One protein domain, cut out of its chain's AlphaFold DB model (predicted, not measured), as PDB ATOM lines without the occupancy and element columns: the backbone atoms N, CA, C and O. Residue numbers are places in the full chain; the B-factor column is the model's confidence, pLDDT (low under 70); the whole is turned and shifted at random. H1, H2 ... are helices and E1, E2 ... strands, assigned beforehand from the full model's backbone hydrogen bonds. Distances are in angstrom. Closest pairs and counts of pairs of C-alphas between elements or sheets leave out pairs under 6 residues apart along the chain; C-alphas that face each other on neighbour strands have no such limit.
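Overview. This is residues 90 to 232 of the 294 residues of an uncharacterized protein of Glomus cerebriforme (UniProt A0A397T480). One strongly twisted sheet of six strands makes the core, with the small hairpin E7 and E8 folded over part of one face, nearest to E5, E6 and E1. H2 and H3 run side by side in opposite ways near the E1 and E2 end of the sheet, while H1 lies away from both. The printed part has 143 residues, with eight named strands followed by three named helices; the class is mixed, helices and strands, with under half of the residues in named elements. The large sheet has the order E1, E2, E6, E5, E4, E3, all antiparallel. The whole is compact, with a radius of gyration of the C-alphas of 14.6 A, and spans 47 by 35 by 28 A.

Arrangement. Start at edge strand E1, residues 90 to 94, which forms a hairpin with E2, residues 101 to 107; look for N 91 and O 104, 2.9 A apart. Next come E3, residues 124 to 127, E4, residues 130 to 133, E5, residues 138 to 143, and E6, residues 148 to 153, a meander, each strand the antiparallel neighbour of the one before. Check N 124 and O 132 at 2.9 A, N 133 and O 138 at 2.8 A, and N 141 and O 150 at 2.9 A. E6 is also the antiparallel neighbour of E2, with N 105 and O 151 2.8 A apart. E7, residues 158 to 160, and E8, residues 167 to 169, form a hairpin, with N 159 and O 168 at 2.8 A; the closest C-alphas of E5 and E8 are those of Thr 141 and Ile 168, 7.4 A apart. H1, residues 180 to 190, is not on the large sheet and touches no helix. H2, residues 198 to 206, is on it, over E1 and along the strands at 12 degrees on the local plane; the closest C-alphas, of Phe 90 and Thr 202, are 7.3 A apart. H3, residues 216 to 224, only grazes the sheet. H2 and H3 are close but not clearly touching, at a shallow tilt of 16 degrees, opposite ways; their closest C-alphas, of Phe 201 and Ile 220, are 6.8 A apart. In H1 and H2 every O i to N i+4 pair is within hydrogen-bond range; in H3, 4 of 5.

Along the chain. Find C-alpha 90 at (170.862, 156.112, 132.633), where E1 begins. E2 measures 19.0 A, E5 16.7 A, E6 16.6 A and H1 15.2 A. H3, 13.4 A long, ends at C-alpha 224, (182.333, 156.457, 132.688).

Size, cuts and confidence. The farthest C-alphas, of Asn 179 and Asn 210, are 47.1 A apart. The printed part has no cut; the link from E2 to E3, 16 residues, is long. Mean pLDDT of the printed part is 77.2, with values under 70 at residues 97 to 99, 173 to 202, 205 to 207 and 224 to 232.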
ATOM      1  N   PHE A  90     169.877 156.512 131.641       87.50
ATOM      2  CA  PHE A  90     170.862 156.112 132.633       87.50
ATOM      3  C   PHE A  90     170.154 155.784 133.931       87.50
ATOM      4  O   PHE A  90     169.067 156.295 134.216       87.50
ATOM      5  N   GLY A  91     170.783 154.938 134.722       86.69
ATOM      6  CA  GLY A  91     170.325 154.659 136.062       86.69
ATOM      7  C   GLY A  91     171.421 154.049 136.904       86.69
ATOM      8  O   GLY A  91     172.566 153.885 136.477       86.69
ATOM      9  N   TRP A  92     171.003 153.675 138.099       86.06
ATOM     10  CA  TRP A  92     171.782 152.895 139.032       86.06
ATOM     11  C   TRP A  92     171.067 151.571 139.277       86.06
ATOM     12  O   TRP A  92     169.837 151.530 139.338       86.06
ATOM     13  N   ILE A  93     171.834 150.499 139.423       86.94
ATOM     14  CA  ILE A  93     171.325 149.190 139.827       86.94
ATOM     15  C   ILE A  93     172.153 148.649 140.989       86.94
ATOM     16  O   ILE A  93     173.313 149.015 141.149       86.94
ATOM     17  N   GLU A  94     171.555 147.813 141.829       83.69
ATOM     18  CA  GLU A  94     172.260 147.184 142.941       83.69
ATOM     19  C   GLU A  94     173.241 146.114 142.432       83.69
ATOM     20  O   GLU A  94     172.896 145.250 141.615       83.69
ATOM     21  N   SER A  95     174.482 146.194 142.913       80.50
ATOM     22  CA  SER A  95     175.506 145.174 142.703       80.50
ATOM     23  C   SER A  95     175.314 143.989 143.638       80.50
ATOM     24  O   SER A  95     175.026 144.163 144.823       80.50
ATOM     25  N   THR A  96     175.569 142.788 143.115       72.06
ATOM     26  CA  THR A  96     175.469 141.522 143.856       72.06
ATOM     27  C   THR A  96     176.387 141.473 145.073       72.06
ATOM     28  O   THR A  96     175.989 141.003 146.133       72.06
ATOM     29  N   PHE A  97     177.627 141.945 144.933       62.97
ATOM     30  CA  PHE A  97     178.665 141.687 145.935       62.97
ATOM     31  C   PHE A  97     178.731 142.744 147.036       62.97
ATOM     32  O   PHE A  97     179.152 142.445 148.149       62.97
ATOM     33  N   ALA A  98     178.298 143.969 146.740       58.44
ATOM     34  CA  ALA A  98     178.603 145.121 147.584       58.44
ATOM     35  C   ALA A  98     177.369 145.843 148.137       58.44
ATOM     36  O   ALA A  98     177.526 146.791 148.907       58.44
ATOM     37  N   LYS A  99     176.155 145.490 147.676       65.44
ATOM     38  CA  LYS A  99     174.945 146.331 147.816       65.44
ATOM     39  C   LYS A  99     175.200 147.802 147.445       65.44
ATOM     40  O   LYS A  99     174.560 148.721 147.951       65.44
ATOM     41  N   LYS A 100     176.190 148.034 146.577       72.00
ATOM     42  CA  LYS A 100     176.537 149.346 146.034       72.00
ATOM     43  C   LYS A 100     175.750 149.565 144.759       72.00
ATOM     44  O   LYS A 100     175.482 148.625 144.011       72.00
ATOM     45  N   LEU A 101     175.431 150.821 144.503       79.38
ATOM     46  CA  LEU A 101     174.849 151.237 143.243       79.38
ATOM     47  C   LEU A 101     175.927 151.236 142.155       79.38
ATOM     48  O   LEU A 101     176.980 151.851 142.319       79.38
ATOM     49  N   ILE A 102     175.655 150.550 141.047       80.31
ATOM     50  CA  ILE A 102     176.506 150.514 139.854       80.31
ATOM     51  C   ILE A 102     175.793 151.168 138.664       80.31
ATOM     52  O   ILE A 102     174.566 151.048 138.554       80.31
ATOM     53  N   PRO A 103     176.513 151.870 137.773       84.31
ATOM     54  CA  PRO A 103     175.902 152.521 136.625       84.31
ATOM     55  C   PRO A 103     175.336 151.509 135.629       84.31
ATOM     56  O   PRO A 103     175.948 150.477 135.328       84.31
ATOM     57  N   ILE A 104     174.192 151.859 135.052       89.31
ATOM     58  CA  ILE A 104     173.565 151.137 133.949       89.31
ATOM     59  C   ILE A 104     173.124 152.131 132.870       89.31
ATOM     60  O   ILE A 104     172.539 153.175 133.161       89.31
ATOM     61  N   ILE A 105     173.408 151.796 131.612       90.75
ATOM     62  CA  ILE A 105     172.927 152.509 130.428       90.75
ATOM     63  C   ILE A 105     171.882 151.641 129.744       90.75
ATOM     64  O   ILE A 105     172.120 150.470 129.448       90.75
ATOM     65  N   TYR A 106     170.744 152.237 129.423       92.94
ATOM     66  CA  TYR A 106     169.690 151.609 128.645       92.94
ATOM     67  C   TYR A 106     169.752 152.127 127.212       92.94
ATOM     68  O   TYR A 106     169.412 153.282 126.931       92.94
ATOM     69  N   LEU A 107     170.178 151.259 126.302       91.94
ATOM     70  CA  LEU A 107     170.169 151.511 124.871       91.94
ATOM     71  C   LEU A 107     168.802 151.112 124.306       91.94
ATOM     72  O   LEU A 107     168.394 149.954 124.450       91.94
ATOM     73  N   PRO A 108     168.096 152.013 123.603       89.88
ATOM     74  CA  PRO A 108     166.804 151.721 122.981       89.88
ATOM     75  C   PRO A 108     166.935 150.849 121.720       89.88
ATOM     76  O   PRO A 108     166.044 150.839 120.871       89.88
ATOM     77  N   TRP A 109     168.051 150.137 121.577       87.31
ATOM     78  CA  TRP A 109     168.374 149.291 120.443       87.31
ATOM     79  C   TRP A 109     169.252 148.108 120.867       87.31
ATOM     80  O   TRP A 109     169.810 148.106 121.965       87.31
ATOM     81  N   TRP A 110     169.375 147.110 119.993       88.06
ATOM     82  CA  TRP A 110     170.125 145.885 120.254       88.06
ATOM     83  C   TRP A 110     171.601 146.025 119.878       88.06
ATOM     84  O   TRP A 110     171.945 145.980 118.701       88.06
ATOM     85  N   ASP A 111     172.486 146.160 120.863       87.75
ATOM     86  CA  ASP A 111     173.927 146.263 120.640       87.75
ATOM     87  C   ASP A 111     174.526 144.921 120.185       87.75
ATOM     88  O   ASP A 111     174.590 143.943 120.937       87.75
ATOM     89  N   ASN A 112     175.031 144.885 118.955       81.88
ATOM     90  CA  ASN A 112     175.650 143.701 118.358       81.88
ATOM     91  C   ASN A 112     177.182 143.791 118.253       81.88
ATOM     92  O   ASN A 112     177.791 143.001 117.535       81.88
ATOM     93  N   SER A 113     177.816 144.726 118.966       84.81
ATOM     94  CA  SER A 113     179.272 144.851 118.982       84.81
ATOM     95  C   SER A 113     179.930 143.551 119.450       84.81
ATOM     96  O   SER A 113     179.489 142.941 120.423       84.81
ATOM     97  N   THR A 114     180.994 143.133 118.772       87.38
ATOM     98  CA  THR A 114     181.822 141.975 119.151       87.38
ATOM     99  C   THR A 114     182.964 142.364 120.082       87.38
ATOM    100  O   THR A 114     183.505 141.522 120.786       87.38
ATOM    101  N   ASN A 115     183.323 143.647 120.108       87.88
ATOM    102  CA  ASN A 115     184.433 144.181 120.882       87.88
ATOM    103  C   ASN A 115     183.918 145.132 121.964       87.88
ATOM    104  O   ASN A 115     182.923 145.839 121.780       87.88
ATOM    105  N   CYS A 116     184.614 145.157 123.096       86.69
ATOM    106  CA  CYS A 116     184.340 146.087 124.175       86.69
ATOM    107  C   CYS A 116     184.612 147.521 123.718       86.69
ATOM    108  O   CYS A 116     185.701 147.826 123.239       86.69
ATOM    109  N   ARG A 117     183.650 148.417 123.945       83.62
ATOM    110  CA  ARG A 117     183.757 149.844 123.587       83.62
ATOM    111  C   ARG A 117     184.811 150.611 124.404       83.62
ATOM    112  O   ARG A 117     185.175 151.721 124.040       83.62
ATOM    113  N   VAL A 118     185.314 150.020 125.494       80.56
ATOM    114  CA  VAL A 118     186.341 150.617 126.366       80.56
ATOM    115  C   VAL A 118     187.746 150.151 125.993       80.56
ATOM    116  O   VAL A 118     188.603 150.973 125.685       80.56
ATOM    117  N   CYS A 119     188.002 148.838 126.035       81.25
ATOM    118  CA  CYS A 119     189.351 148.284 125.862       81.25
ATOM    119  C   CYS A 119     189.583 147.602 124.508       81.25
ATOM    120  O   CYS A 119     190.635 146.996 124.306       81.25
ATOM    121  N   SER A 120     188.589 147.620 123.616       85.56
ATOM    122  CA  SER A 120     188.612 146.977 122.295       85.56
ATOM    123  C   SER A 120     188.810 145.455 122.299       85.56
ATOM    124  O   SER A 120     188.853 144.837 121.236       85.56
ATOM    125  N   SER A 121     188.895 144.816 123.470       84.12
ATOM    126  CA  SER A 121     189.014 143.359 123.580       84.12
ATOM    127  C   SER A 121     187.725 142.669 123.151       84.12
ATOM    128  O   SER A 121     186.639 143.226 123.307       84.12
ATOM    129  N   GLU A 122     187.847 141.452 122.632       88.38
ATOM    130  CA  GLU A 122     186.702 140.629 122.247       88.38
ATOM    131  C   GLU A 122     185.781 140.362 123.448       88.38
ATOM    132  O   GLU A 122     186.237 140.083 124.564       88.38
ATOM    133  N   LEU A 123     184.476 140.509 123.227       89.25
ATOM    134  CA  LEU A 123     183.451 140.227 124.221       89.25
ATOM    135  C   LEU A 123     183.204 138.723 124.286       89.25
ATOM    136  O   LEU A 123     183.039 138.054 123.269       89.25
ATOM    137  N   LYS A 124     183.119 138.205 125.507       89.88
ATOM    138  CA  LYS A 124     182.768 136.812 125.758       89.88
ATOM    139  C   LYS A 124     181.252 136.684 125.790       89.88
ATOM    140  O   LYS A 124     180.594 137.383 126.559       89.88
ATOM    141  N   PHE A 125     180.703 135.807 124.957       87.94
ATOM    142  CA  PHE A 125     179.270 135.536 124.908       87.94
ATOM    143  C   PHE A 125     178.906 134.461 125.929       87.94
ATOM    144  O   PHE A 125     179.527 133.403 125.970       87.94
ATOM    145  N   ILE A 126     177.902 134.757 126.747       85.69
ATOM    146  CA  ILE A 126     177.302 133.815 127.699       85.69
ATOM    147  C   ILE A 126     176.079 133.154 127.048       85.69
ATOM    148  O   ILE A 126     175.837 131.965 127.204       85.69
ATOM    149  N   SER A 127     175.323 133.933 126.270       85.75
ATOM    150  CA  SER A 127     174.207 133.473 125.439       85.75
ATOM    151  C   SER A 127     173.989 134.441 124.271       85.75
ATOM    152  O   SER A 127     174.618 135.498 124.212       85.75
ATOM    153  N   ASP A 128     173.031 134.156 123.385       81.88
ATOM    154  CA  ASP A 128     172.711 135.043 122.249       81.88
ATOM    155  C   ASP A 128     172.302 136.466 122.667       81.88
ATOM    156  O   ASP A 128     172.333 137.389 121.856       81.88
ATOM    157  N   CYS A 129     171.881 136.653 123.922       88.50
ATOM    158  CA  CYS A 129     171.450 137.943 124.457       88.50
ATOM    159  C   CYS A 129     172.349 138.480 125.570       88.50
ATOM    160  O   CYS A 129     172.022 139.518 126.146       88.50
ATOM    161  N   GLN A 130     173.447 137.800 125.898       90.81
ATOM    162  CA  GLN A 130     174.329 138.202 126.986       90.81
ATOM    163  C   GLN A 130     175.783 138.054 126.585       90.81
ATOM    164  O   GLN A 130     176.233 136.985 126.176       90.81
ATOM    165  N   LYS A 131     176.528 139.138 126.749       92.19
ATOM    166  CA  LYS A 131     177.965 139.179 126.496       92.19
ATOM    167  C   LYS A 131     178.635 140.104 127.501       92.19
ATOM    168  O   LYS A 131     178.000 141.029 128.005       92.19
ATOM    169  N   TYR A 132     179.909 139.876 127.783       89.81
ATOM    170  CA  TYR A 132     180.645 140.672 128.759       89.81
ATOM    171  C   TYR A 132     182.102 140.894 128.358       89.81
ATOM    172  O   TYR A 132     182.696 140.134 127.590       89.81
ATOM    173  N   CYS A 133     182.690 141.957 128.897       86.69
ATOM    174  CA  CYS A 133     184.116 142.217 128.803       86.69
ATOM    175  C   CYS A 133     184.807 141.781 130.095       86.69
ATOM    176  O   CYS A 133     184.594 142.390 131.139       86.69
ATOM    177  N   ALA A 134     185.694 140.787 130.012       79.75
ATOM    178  CA  ALA A 134     186.474 140.332 131.164       79.75
ATOM    179  C   ALA A 134     187.510 141.364 131.651       79.75
ATOM    180  O   ALA A 134     187.909 141.321 132.804       79.75
ATOM    181  N   ASN A 135     187.947 142.288 130.785       75.75
ATOM    182  CA  ASN A 135     188.956 143.293 131.137       75.75
ATOM    183  C   ASN A 135     188.351 144.533 131.810       75.75
ATOM    184  O   ASN A 135     188.997 145.145 132.655       75.75
ATOM    185  N   CYS A 136     187.133 144.914 131.415       77.12
ATOM    186  CA  CYS A 136     186.451 146.111 131.916       77.12
ATOM    187  C   CYS A 136     185.300 145.798 132.879       77.12
ATOM    188  O   CYS A 136     184.691 146.729 133.391       77.12
ATOM    189  N   HIS A 137     184.972 144.519 133.086       79.69
ATOM    190  CA  HIS A 137     183.823 144.070 133.883       79.69
ATOM    191  C   HIS A 137     182.491 144.715 133.445       79.69
ATOM    192  O   HIS A 137     181.648 145.068 134.265       79.69
ATOM    193  N   ILE A 138     182.307 144.879 132.128       84.88
ATOM    194  CA  ILE A 138     181.094 145.457 131.529       84.88
ATOM    195  C   ILE A 138     180.232 144.341 130.962       84.88
ATOM    196  O   ILE A 138     180.719 143.533 130.168       84.88
ATOM    197  N   PHE A 139     178.950 144.355 131.303       90.25
ATOM    198  CA  PHE A 139     177.960 143.400 130.827       90.25
ATOM    199  C   PHE A 139     176.989 144.058 129.857       90.25
ATOM    200  O   PHE A 139     176.539 145.180 130.066       90.25
ATOM    201  N   TYR A 140     176.627 143.329 128.811       93.06
ATOM    202  CA  TYR A 140     175.630 143.724 127.831       93.06
ATOM    203  C   TYR A 140     174.524 142.680 127.864       93.06
ATOM    204  O   TYR A 140     174.758 141.514 127.543       93.06
ATOM    205  N   THR A 141     173.324 143.096 128.256       93.94
ATOM    206  CA  THR A 141     172.171 142.203 128.389       93.94
ATOM    207  C   THR A 141     171.023 142.696 127.518       93.94
ATOM    208  O   THR A 141     170.568 143.833 127.617       93.94
ATOM    209  N   GLY A 142     170.594 141.851 126.588       92.69
ATOM    210  CA  GLY A 142     169.597 142.171 125.581       92.69
ATOM    211  C   GLY A 142     168.199 141.686 125.959       92.69
ATOM    212  O   GLY A 142     168.012 140.535 126.355       92.69
ATOM    213  N   CYS A 143     167.189 142.533 125.760       91.12
ATOM    214  CA  CYS A 143     165.787 142.127 125.826       91.12
ATOM    215  C   CYS A 143     165.308 141.672 124.444       91.12
ATOM    216  O   CYS A 143     165.082 142.502 123.563       91.12
ATOM    217  N   ARG A 144     165.121 140.360 124.256       86.25
ATOM    218  CA  ARG A 144     164.717 139.771 122.962       86.25
ATOM    219  C   ARG A 144     163.347 140.260 122.473       86.25
ATOM    220  O   ARG A 144     163.116 140.320 121.277       86.25
ATOM    221  N   TYR A 145     162.471 140.659 123.394       85.31
ATOM    222  CA  TYR A 145     161.123 141.150 123.088       85.31
ATOM    223  C   TYR A 145     161.104 142.612 122.641       85.31
ATOM    224  O   TYR A 145     160.266 143.019 121.848       85.31
ATOM    225  N   CYS A 146     162.007 143.427 123.187       87.31
ATOM    226  CA  CYS A 146     162.064 144.859 122.900       87.31
ATOM    227  C   CYS A 146     163.171 145.238 121.922       87.31
ATOM    228  O   CYS A 146     163.173 146.374 121.453       87.31
ATOM    229  N   LEU A 147     164.095 144.311 121.645       87.88
ATOM    230  CA  LEU A 147     165.321 144.537 120.886       87.88
ATOM    231  C   LEU A 147     166.125 145.725 121.442       87.88
ATOM    232  O   LEU A 147     166.586 146.585 120.701       87.88
ATOM    233  N   THR A 148     166.271 145.771 122.768       90.38
ATOM    234  CA  THR A 148     167.023 146.798 123.515       90.38
ATOM    235  C   THR A 148     168.183 146.166 124.271       90.38
ATOM    236  O   THR A 148     168.107 144.982 124.611       90.38
ATOM    237  N   THR A 149     169.194 146.950 124.633       93.81
ATOM    238  CA  THR A 149     170.345 146.480 125.413       93.81
ATOM    239  C   THR A 149     170.543 147.304 126.676       93.81
ATOM    240  O   THR A 149     170.566 148.529 126.637       93.81
ATOM    241  N   ASN A 150     170.765 146.619 127.788       94.88
ATOM    242  CA  ASN A 150     171.261 147.189 129.028       94.88
ATOM    243  C   ASN A 150     172.784 146.994 129.076       94.88
ATOM    244  O   ASN A 150     173.255 145.858 128.987       94.88
ATOM    245  N   VAL A 151     173.543 148.078 129.221       92.31
ATOM    246  CA  VAL A 151     174.997 148.066 129.433       92.31
ATOM    247  C   VAL A 151     175.263 148.359 130.903       92.31
ATOM    248  O   VAL A 151     174.898 149.422 131.394       92.31
ATOM    249  N   ILE A 152     175.867 147.414 131.610       89.94
ATOM    250  CA  ILE A 152     176.005 147.425 133.067       89.94
ATOM    251  C   ILE A 152     177.491 147.471 133.406       89.94
ATOM    252  O   ILE A 152     178.265 146.648 132.914       89.94
ATOM    253  N   PHE A 153     177.886 148.429 134.238       83.56
ATOM    254  CA  PHE A 153     179.277 148.646 134.633       83.56
ATOM    255  C   PHE A 153     179.539 147.987 135.986       83.56
ATOM    256  O   PHE A 153     179.612 148.653 137.017       83.56
ATOM    257  N   GLY A 154     179.613 146.659 135.970       79.38
ATOM    258  CA  GLY A 154     179.825 145.843 137.158       79.38
ATOM    259  C   GLY A 154     178.976 144.586 137.214       79.38
ATOM    260  O   GLY A 154     178.300 144.217 136.254       79.38
ATOM    261  N   PHE A 155     179.020 143.940 138.376       78.94
ATOM    262  CA  PHE A 155     178.336 142.680 138.634       78.94
ATOM    263  C   PHE A 155     176.944 142.895 139.212       78.94
ATOM    264  O   PHE A 155     176.781 143.555 140.234       78.94
ATOM    265  N   THR A 156     175.945 142.279 138.592       84.06
ATOM    266  CA  THR A 156     174.591 142.177 139.137       84.06
ATOM    267  C   THR A 156     173.963 140.856 138.695       84.06
ATOM    268  O   THR A 156     174.276 140.356 137.616       84.06
ATOM    269  N   GLU A 157     173.106 140.261 139.522       86.44
ATOM    270  CA  GLU A 157     172.420 138.988 139.229       86.44
ATOM    271  C   GLU A 157     171.245 139.164 138.271       86.44
ATOM    272  O   GLU A 157     170.811 138.222 137.606       86.44
ATOM    273  N   LYS A 158     170.692 140.374 138.207       91.00
ATOM    274  CA  LYS A 158     169.535 140.675 137.377       91.00
ATOM    275  C   LYS A 158     169.556 142.121 136.927       91.00
ATOM    276  O   LYS A 158     170.001 143.004 137.644       91.00
ATOM    277  N   SER A 159     168.995 142.374 135.757       92.81
ATOM    278  CA  SER A 159     168.627 143.713 135.313       92.81
ATOM    279  C   SER A 159     167.175 143.733 134.858       92.81
ATOM    280  O   SER A 159     166.534 142.690 134.747       92.81
ATOM    281  N   GLN A 160     166.629 144.918 134.610       94.06
ATOM    282  CA  GLN A 160     165.258 145.073 134.139       94.06
ATOM    283  C   GLN A 160     165.256 145.795 132.794       94.06
ATOM    284  O   GLN A 160     165.954 146.796 132.613       94.06
ATOM    285  N   CYS A 161     164.490 145.294 131.825       93.44
ATOM    286  CA  CYS A 161     164.303 145.999 130.562       93.44
ATOM    287  C   CYS A 161     163.517 147.292 130.809       93.44
ATOM    288  O   CYS A 161     162.389 147.243 131.288       93.44
ATOM    289  N   LYS A 162     164.063 148.442 130.402       90.81
ATOM    290  CA  LYS A 162     163.395 149.736 130.601       90.81
ATOM    291  C   LYS A 162     162.066 149.872 129.844       90.81
ATOM    292  O   LYS A 162     161.214 150.641 130.263       90.81
ATOM    293  N   LYS A 163     161.898 149.148 128.730       88.94
ATOM    294  CA  LYS A 163     160.724 149.259 127.844       88.94
ATOM    295  C   LYS A 163     159.563 148.338 128.229       88.94
ATOM    296  O   LYS A 163     158.419 148.741 128.082       88.94
ATOM    297  N   CYS A 164     159.841 147.106 128.658       93.12
ATOM    298  CA  CYS A 164     158.799 146.118 128.988       93.12
ATOM    299  C   CYS A 164     158.852 145.608 130.426       93.12
ATOM    300  O   CYS A 164     158.145 144.660 130.747       93.12
ATOM    301  N   GLU A 165     159.740 146.159 131.255       93.69
ATOM    302  CA  GLU A 165     159.870 145.851 132.685       93.69
ATOM    303  C   GLU A 165     160.205 144.389 133.021       93.69
ATOM    304  O   GLU A 165     160.302 144.018 134.190       93.69
ATOM    305  N   ARG A 166     160.462 143.549 132.011       91.69
ATOM    306  CA  ARG A 166     160.868 142.157 132.206       91.69
ATOM    307  C   ARG A 166     162.232 142.082 132.876       91.69
ATOM    308  O   ARG A 166     163.171 142.778 132.479       91.69
ATOM    309  N   ILE A 167     162.328 141.191 133.857       92.88
ATOM    310  CA  ILE A 167     163.572 140.865 134.548       92.88
ATOM    311  C   ILE A 167     164.436 140.001 133.625       92.88
ATOM    312  O   ILE A 167     163.958 139.058 132.995       92.88
ATOM    313  N   ILE A 168     165.716 140.343 133.548       90.56
ATOM    314  CA  ILE A 168     166.753 139.636 132.806       90.56
ATOM    315  C   ILE A 168     167.763 139.142 133.837       90.56
ATOM    316  O   ILE A 168     168.500 139.947 134.401       90.56
ATOM    317  N   PHE A 169     167.792 137.836 134.085       89.88
ATOM    318  CA  PHE A 169     168.793 137.213 134.952       89.88
ATOM    319  C   PHE A 169     170.127 137.106 134.227       89.88
ATOM    320  O   PHE A 169     170.144 136.733 133.056       89.88
ATOM    321  N   ILE A 170     171.219 137.448 134.902       86.25
ATOM    322  CA  ILE A 170     172.568 137.483 134.337       86.25
ATOM    323  C   ILE A 170     173.348 136.304 134.899       86.25
ATOM    324  O   ILE A 170     173.503 136.174 136.112       86.25
ATOM    325  N   ASP A 171     173.839 135.446 134.009       77.06
ATOM    326  CA  ASP A 171     174.683 134.333 134.414       77.06
ATOM    327  C   ASP A 171     176.124 134.814 134.651       77.06
ATOM    328  O   ASP A 171     176.895 135.058 133.720       77.06
ATOM    329  N   ASN A 172     176.474 134.959 135.931       70.38
ATOM    330  CA  ASN A 172     177.802 135.370 136.391       70.38
ATOM    331  C   ASN A 172     178.676 134.187 136.842       70.38
ATOM    332  O   ASN A 172     179.789 134.407 137.325       70.38
ATOM    333  N   THR A 173     178.202 132.943 136.695       66.56
ATOM    334  CA  THR A 173     178.852 131.748 137.269       66.56
ATOM    335  C   THR A 173     180.277 131.540 136.759       66.56
ATOM    336  O   THR A 173     181.160 131.155 137.519       66.56
ATOM    337  N   ASN A 174     180.534 131.884 135.496       60.88
ATOM    338  CA  ASN A 174     181.853 131.773 134.863       60.88
ATOM    339  C   ASN A 174     182.765 132.994 135.095       60.88
ATOM    340  O   ASN A 174     183.834 133.095 134.484       60.88
ATOM    341  N   ILE A 175     182.325 133.962 135.903       65.19
ATOM    342  CA  ILE A 175     182.979 135.271 136.041       65.19
ATOM    343  C   ILE A 175     183.330 135.561 137.498       65.19
ATOM    344  O   ILE A 175     184.387 136.133 137.751       65.19
ATOM    345  N   SER A 176     182.489 135.135 138.445       64.19
ATOM    346  CA  SER A 176     182.820 135.180 139.869       64.19
ATOM    347  C   SER A 176     183.974 134.232 140.178       64.19
ATOM    348  O   SER A 176     183.967 133.077 139.746       64.19
ATOM    349  N   THR A 177     184.922 134.672 140.998       63.47
ATOM    350  CA  THR A 177     185.980 133.795 141.522       63.47
ATOM    351  C   THR A 177     185.448 132.766 142.528       63.47
ATOM    352  O   THR A 177     186.206 131.920 143.004       63.47
ATOM    353  N   GLY A 178     184.153 132.840 142.863       62.59
ATOM    354  CA  GLY A 178     183.514 132.064 143.925       62.59
ATOM    355  C   GLY A 178     183.782 132.641 145.319       62.59
ATOM    356  O   GLY A 178     183.363 132.052 146.312       62.59
ATOM    357  N   ASN A 179     184.471 133.786 145.404       64.25
ATOM    358  CA  ASN A 179     184.758 134.501 146.640       64.25
ATOM    359  C   ASN A 179     184.203 135.927 146.537       64.25
ATOM    360  O   ASN A 179     184.813 136.797 145.920       64.25
ATOM    361  N   SER A 180     183.058 136.168 147.176       64.69
ATOM    362  CA  SER A 180     182.342 137.448 147.110       64.69
ATOM    363  C   SER A 180     183.174 138.642 147.584       64.69
ATOM    364  O   SER A 180     183.039 139.727 147.030       64.69
ATOM    365  N   CYS A 181     184.060 138.460 148.569       61.28
ATOM    366  CA  CYS A 181     184.951 139.521 149.053       61.28
ATOM    367  C   CYS A 181     186.059 139.854 148.044       61.28
ATOM    368  O   CYS A 181     186.415 141.020 147.876       61.28
ATOM    369  N   LEU A 182     186.604 138.845 147.362       64.94
ATOM    370  CA  LEU A 182     187.591 139.040 146.299       64.94
ATOM    371  C   LEU A 182     186.947 139.677 145.064       64.94
ATOM    372  O   LEU A 182     187.527 140.590 144.479       64.94
ATOM    373  N   ASP A 183     185.749 139.222 144.698       65.75
ATOM    374  CA  ASP A 183     184.977 139.781 143.590       65.75
ATOM    375  C   ASP A 183     184.605 141.250 143.870       65.75
ATOM    376  O   ASP A 183     184.787 142.102 142.999       65.75
ATOM    377  N   ASP A 184     184.201 141.581 145.107       63.84
ATOM    378  CA  ASP A 184     183.977 142.965 145.550       63.84
ATOM    379  C   ASP A 184     185.265 143.803 145.498       63.84
ATOM    380  O   ASP A 184     185.272 144.933 145.009       63.84
ATOM    381  N   PHE A 185     186.397 143.256 145.943       64.44
ATOM    382  CA  PHE A 185     187.675 143.963 145.889       64.44
ATOM    383  C   PHE A 185     188.142 144.256 144.459       64.44
ATOM    384  O   PHE A 185     188.515 145.390 144.149       64.44
ATOM    385  N   LEU A 186     188.105 143.254 143.574       64.81
ATOM    386  CA  LEU A 186     188.466 143.408 142.162       64.81
ATOM    387  C   LEU A 186     187.535 144.405 141.462       64.81
ATOM    388  O   LEU A 186     187.991 145.225 140.656       64.81
ATOM    389  N   PHE A 187     186.246 144.386 141.813       62.16
ATOM    390  CA  PHE A 187     185.278 145.371 141.352       62.16
ATOM    391  C   PHE A 187     185.645 146.790 141.819       62.16
ATOM    392  O   PHE A 187     185.820 147.679 140.987       62.16
ATOM    393  N   ASN A 188     185.871 146.994 143.119       58.62
ATOM    394  CA  ASN A 188     186.216 148.306 143.679       58.62
ATOM    395  C   ASN A 188     187.560 148.856 143.153       58.62
ATOM    396  O   ASN A 188     187.711 150.064 142.982       58.62
ATOM    397  N   LEU A 189     188.536 147.992 142.853       58.50
ATOM    398  CA  LEU A 189     189.821 148.399 142.272       58.50
ATOM    399  C   LEU A 189     189.728 148.778 140.793       58.50
ATOM    400  O   LEU A 189     190.353 149.748 140.353       58.50
ATOM    401  N   SER A 190     188.984 147.989 140.013       56.59
ATOM    402  CA  SER A 190     188.780 148.264 138.587       56.59
ATOM    403  C   SER A 190     187.894 149.490 138.366       56.59
ATOM    404  O   SER A 190     188.026 150.168 137.347       56.59
ATOM    405  N   PHE A 191     187.056 149.820 139.348       56.44
ATOM    406  CA  PHE A 191     185.997 150.797 139.215       56.44
ATOM    407  C   PHE A 191     185.999 151.750 140.423       56.44
ATOM    408  O   PHE A 191     185.264 151.577 141.393       56.44
ATOM    409  N   ILE A 192     186.837 152.794 140.367       52.72
ATOM    410  CA  ILE A 192     186.716 153.939 141.285       52.72
ATOM    411  C   ILE A 192     185.459 154.717 140.862       52.72
ATOM    412  O   ILE A 192     185.526 155.647 140.062       52.72
ATOM    413  N   ILE A 193     184.302 154.277 141.367       50.84
ATOM    414  CA  ILE A 193     182.975 154.885 141.151       50.84
ATOM    415  C   ILE A 193     182.884 156.290 141.735       50.84
ATOM    416  O   ILE A 193     182.034 157.057 141.291       50.84
ATOM    417  N   GLU A 194     183.726 156.638 142.712       47.28
ATOM    418  CA  GLU A 194     183.501 157.774 143.619       47.28
ATOM    419  C   GLU A 194     183.329 159.142 142.934       47.28
ATOM    420  O   GLU A 194     182.851 160.073 143.571       47.28
ATOM    421  N   ASN A 195     183.606 159.263 141.631       49.88
ATOM    422  CA  ASN A 195     183.456 160.509 140.878       49.88
ATOM    423  C   ASN A 195     182.457 160.469 139.702       49.88
ATOM    424  O   ASN A 195     182.374 161.445 138.955       49.88
ATOM    425  N   LEU A 196     181.683 159.394 139.506       60.34
ATOM    426  CA  LEU A 196     180.710 159.329 138.405       60.34
ATOM    427  C   LEU A 196     179.419 160.088 138.742       60.34
ATOM    428  O   LEU A 196     178.514 159.566 139.391       60.34
ATOM    429  N   LYS A 197     179.312 161.326 138.253       63.03
ATOM    430  CA  LYS A 197     178.091 162.140 138.349       63.03
ATOM    431  C   LYS A 197     177.130 161.780 137.218       63.03
ATOM    432  O   LYS A 197     177.319 162.217 136.085       63.03
ATOM    433  N   ILE A 198     176.079 161.007 137.516       63.72
ATOM    434  CA  ILE A 198     175.073 160.635 136.502       63.72
ATOM    435  C   ILE A 198     174.393 161.847 135.855       63.72
ATOM    436  O   ILE A 198     174.046 161.808 134.670       63.72
ATOM    437  N   ASP A 199     174.271 162.944 136.595       65.44
ATOM    438  CA  ASP A 199     173.702 164.193 136.090       65.44
ATOM    439  C   ASP A 199     174.490 164.736 134.883       65.44
ATOM    440  O   ASP A 199     173.889 165.188 133.908       65.44
ATOM    441  N   GLU A 200     175.818 164.555 134.857       67.38
ATOM    442  CA  GLU A 200     176.664 164.966 133.729       67.38
ATOM    443  C   GLU A 200     176.376 164.149 132.452       67.38
ATOM    444  O   GLU A 200     176.458 164.666 131.334       67.38
ATOM    445  N   PHE A 201     175.993 162.871 132.585       68.00
ATOM    446  CA  PHE A 201     175.614 162.038 131.433       68.00
ATOM    447  C   PHE A 201     174.270 162.450 130.850       68.00
ATOM    448  O   PHE A 201     174.112 162.517 129.625       68.00
ATOM    449  N   THR A 202     173.311 162.749 131.727       68.75
ATOM    450  CA  THR A 202     171.974 163.187 131.319       68.75
ATOM    451  C   THR A 202     172.078 164.464 130.486       68.75
ATOM    452  O   THR A 202     171.487 164.540 129.407       68.75
ATOM    453  N   ASP A 203     172.915 165.414 130.902       70.38
ATOM    454  CA  ASP A 203     173.137 166.658 130.163       70.38
ATOM    455  C   ASP A 203     173.829 166.451 128.806       70.38
ATOM    456  O   ASP A 203     173.437 167.075 127.819       70.38
ATOM    457  N   LYS A 204     174.769 165.504 128.680       70.81
ATOM    458  CA  LYS A 204     175.376 165.189 127.369       70.81
ATOM    459  C   LYS A 204     174.382 164.598 126.380       70.81
ATOM    460  O   LYS A 204     174.433 164.936 125.198       70.81
ATOM    461  N   THR A 205     173.452 163.763 126.843       69.88
ATOM    462  CA  THR A 205     172.418 163.220 125.947       69.88
ATOM    463  C   THR A 205     171.394 164.253 125.494       69.88
ATOM    464  O   THR A 205     170.889 164.134 124.381       69.88
ATOM    465  N   LYS A 206     171.141 165.306 126.285       69.56
ATOM    466  CA  LYS A 206     170.308 166.446 125.854       69.56
ATOM    467  C   LYS A 206     170.952 167.242 124.713       69.56
ATOM    468  O   LYS A 206     170.237 167.831 123.913       69.56
ATOM    469  N   ASN A 207     172.283 167.220 124.611       65.69
ATOM    470  CA  ASN A 207     173.033 167.892 123.545       65.69
ATOM    471  C   ASN A 207     173.093 167.085 122.240       65.69
ATOM    472  O   ASN A 207     173.660 167.537 121.240       65.69
ATOM    473  N   PHE A 208     172.522 165.881 122.209       71.81
ATOM    474  CA  PHE A 208     172.221 165.239 120.943       71.81
ATOM    475  C   PHE A 208     171.106 166.059 120.305       71.81
ATOM    476  O   PHE A 208     170.010 166.104 120.846       71.81
ATOM    477  N   GLY A 209     171.401 166.755 119.200       75.81
ATOM    478  CA  GLY A 209     170.405 167.519 118.440       75.81
ATOM    479  C   GLY A 209     169.254 166.633 117.941       75.81
ATOM    480  O   GLY A 209     168.954 165.593 118.505       75.81
ATOM    481  N   ASN A 210     168.602 166.956 116.827       81.00
ATOM    482  CA  ASN A 210     167.429 166.172 116.382       81.00
ATOM    483  C   ASN A 210     167.717 164.675 116.101       81.00
ATOM    484  O   ASN A 210     166.807 163.836 116.118       81.00
ATOM    485  N   TYR A 211     168.981 164.331 115.853       82.81
ATOM    486  CA  TYR A 211     169.458 162.969 115.648       82.81
ATOM    487  C   TYR A 211     170.876 162.781 116.196       82.81
ATOM    488  O   TYR A 211     171.642 163.734 116.365       82.81
ATOM    489  N   PHE A 212     171.255 161.524 116.408       80.75
ATOM    490  CA  PHE A 212     172.609 161.128 116.781       80.75
ATOM    491  C   PHE A 212     173.012 159.833 116.083       80.75
ATOM    492  O   PHE A 212     172.179 159.087 115.569       80.75
ATOM    493  N   LYS A 213     174.311 159.568 116.047       81.50
ATOM    494  CA  LYS A 213     174.852 158.302 115.565       81.50
ATOM    495  C   LYS A 213     175.095 157.367 116.757       81.50
ATOM    496  O   LYS A 213     175.494 157.862 117.812       81.50
ATOM    497  N   PRO A 214     174.888 156.045 116.626       80.25
ATOM    498  CA  PRO A 214     175.077 155.119 117.745       80.25
ATOM    499  C   PRO A 214     176.488 155.112 118.345       80.25
ATOM    500  O   PRO A 214     176.624 154.825 119.527       80.25
ATOM    501  N   ASP A 215     177.526 155.432 117.567       78.50
ATOM    502  CA  ASP A 215     178.922 155.569 118.019       78.50
ATOM    503  C   ASP A 215     179.127 156.714 119.025       78.50
ATOM    504  O   ASP A 215     180.043 156.636 119.838       78.50
ATOM    505  N   LYS A 216     178.229 157.709 119.095       80.00
ATOM    506  CA  LYS A 216     178.248 158.721 120.172       80.00
ATOM    507  C   LYS A 216     178.163 158.116 121.574       80.00
ATOM    508  O   LYS A 216     178.543 158.768 122.545       80.00
ATOM    509  N   ILE A 217     177.686 156.876 121.708       81.62
ATOM    510  CA  ILE A 217     177.738 156.173 122.992       81.62
ATOM    511  C   ILE A 217     179.175 155.946 123.468       81.62
ATOM    512  O   ILE A 217     179.404 155.893 124.672       81.62
ATOM    513  N   ASP A 218     180.151 155.869 122.565       81.00
ATOM    514  CA  ASP A 218     181.555 155.674 122.922       81.00
ATOM    515  C   ASP A 218     182.112 156.905 123.652       81.00
ATOM    516  O   ASP A 218     182.901 156.756 124.583       81.00
ATOM    517  N   GLU A 219     181.641 158.113 123.309       79.31
ATOM    518  CA  GLU A 219     181.955 159.335 124.058       79.31
ATOM    519  C   GLU A 219     181.433 159.221 125.496       79.31
ATOM    520  O   GLU A 219     182.196 159.405 126.443       79.31
ATOM    521  N   ILE A 220     180.169 158.821 125.676       78.75
ATOM    522  CA  ILE A 220     179.548 158.624 126.998       78.75
ATOM    523  C   ILE A 220     180.306 157.569 127.813       78.75
ATOM    524  O   ILE A 220     180.649 157.798 128.972       78.75
ATOM    525  N   ILE A 221     180.598 156.423 127.199       78.62
ATOM    526  CA  ILE A 221     181.330 155.324 127.832       78.62
ATOM    527  C   ILE A 221     182.736 155.776 128.237       78.62
ATOM    528  O   ILE A 221     183.200 155.409 129.313       78.62
ATOM    529  N   SER A 222     183.395 156.613 127.432       74.38
ATOM    530  CA  SER A 222     184.721 157.147 127.763       74.38
ATOM    531  C   SER A 222     184.722 158.087 128.970       74.38
ATOM    532  O   SER A 222     185.754 158.229 129.611       74.38
ATOM    533  N   PHE A 223     183.588 158.696 129.316       71.94
ATOM    534  CA  PHE A 223     183.455 159.469 130.552       71.94
ATOM    535  C   PHE A 223     183.221 158.576 131.775       71.94
ATOM    536  O   PHE A 223     183.734 158.879 132.848       71.94
ATOM    537  N   ILE A 224     182.489 157.465 131.621       69.44
ATOM    538  CA  ILE A 224     182.333 156.457 132.688       69.44
ATOM    539  C   ILE A 224     183.664 155.758 132.962       69.44
ATOM    540  O   ILE A 224     184.017 155.465 134.101       69.44
ATOM    541  N   TYR A 225     184.399 155.493 131.889       67.38
ATOM    542  CA  TYR A 225     185.662 154.786 131.905       67.38
ATOM    543  C   TYR A 225     186.723 155.676 131.246       67.38
ATOM    544  O   TYR A 225     187.073 155.445 130.082       67.38
ATOM    545  N   PRO A 226     187.216 156.727 131.942       60.94
ATOM    546  CA  PRO A 226     188.241 157.602 131.391       60.94
ATOM    547  C   PRO A 226     189.398 156.747 130.884       60.94
ATOM    548  O   PRO A 226     189.952 155.931 131.623       60.94
ATOM    549  N   LYS A 227     189.733 156.924 129.598       49.56
ATOM    550  CA  LYS A 227     190.683 156.124 128.795       49.56
ATOM    551  C   LYS A 227     192.120 156.036 129.357       49.56
ATOM    552  O   LYS A 227     193.008 155.528 128.682       49.56
ATOM    553  N   TYR A 228     192.370 156.488 130.584       43.53
ATOM    554  CA  TYR A 228     193.698 156.731 131.139       43.53
ATOM    555  C   TYR A 228     193.924 156.160 132.545       43.53
ATOM    556  O   TYR A 228     194.700 156.714 133.318       43.53
ATOM    557  N   LYS A 229     193.364 154.990 132.866       48.12
ATOM    558  CA  LYS A 229     194.144 154.048 133.684       48.12
ATOM    559  C   LYS A 229     194.805 153.074 132.727       48.12
ATOM    560  O   LYS A 229     194.133 152.237 132.131       48.12
ATOM    561  N   LYS A 230     196.120 153.231 132.527       43.56
ATOM    562  CA  LYS A 230     196.924 152.287 131.745       43.56
ATOM    563  C   LYS A 230     196.558 150.851 132.162       43.56
ATOM    564  O   LYS A 230     196.389 150.614 133.359       43.56
ATOM    565  N   PRO A 231     196.499 149.880 131.234       44.75
ATOM    566  CA  PRO A 231     196.301 148.466 131.573       44.75
ATOM    567  C   PRO A 231     197.365 147.917 132.542       44.75
ATOM    568  O   PRO A 231     197.156 146.872 133.150       44.75
ATOM    569  N   GLU A 232     198.476 148.639 132.712       45.31
ATOM    570  CA  GLU A 232     199.511 148.434 133.733       45.31
ATOM    571  C   GLU A 232     198.987 148.586 135.179       45.31
ATOM    572  O   GLU A 232     199.536 147.966 136.081       45.31
TER     573      GLU A 232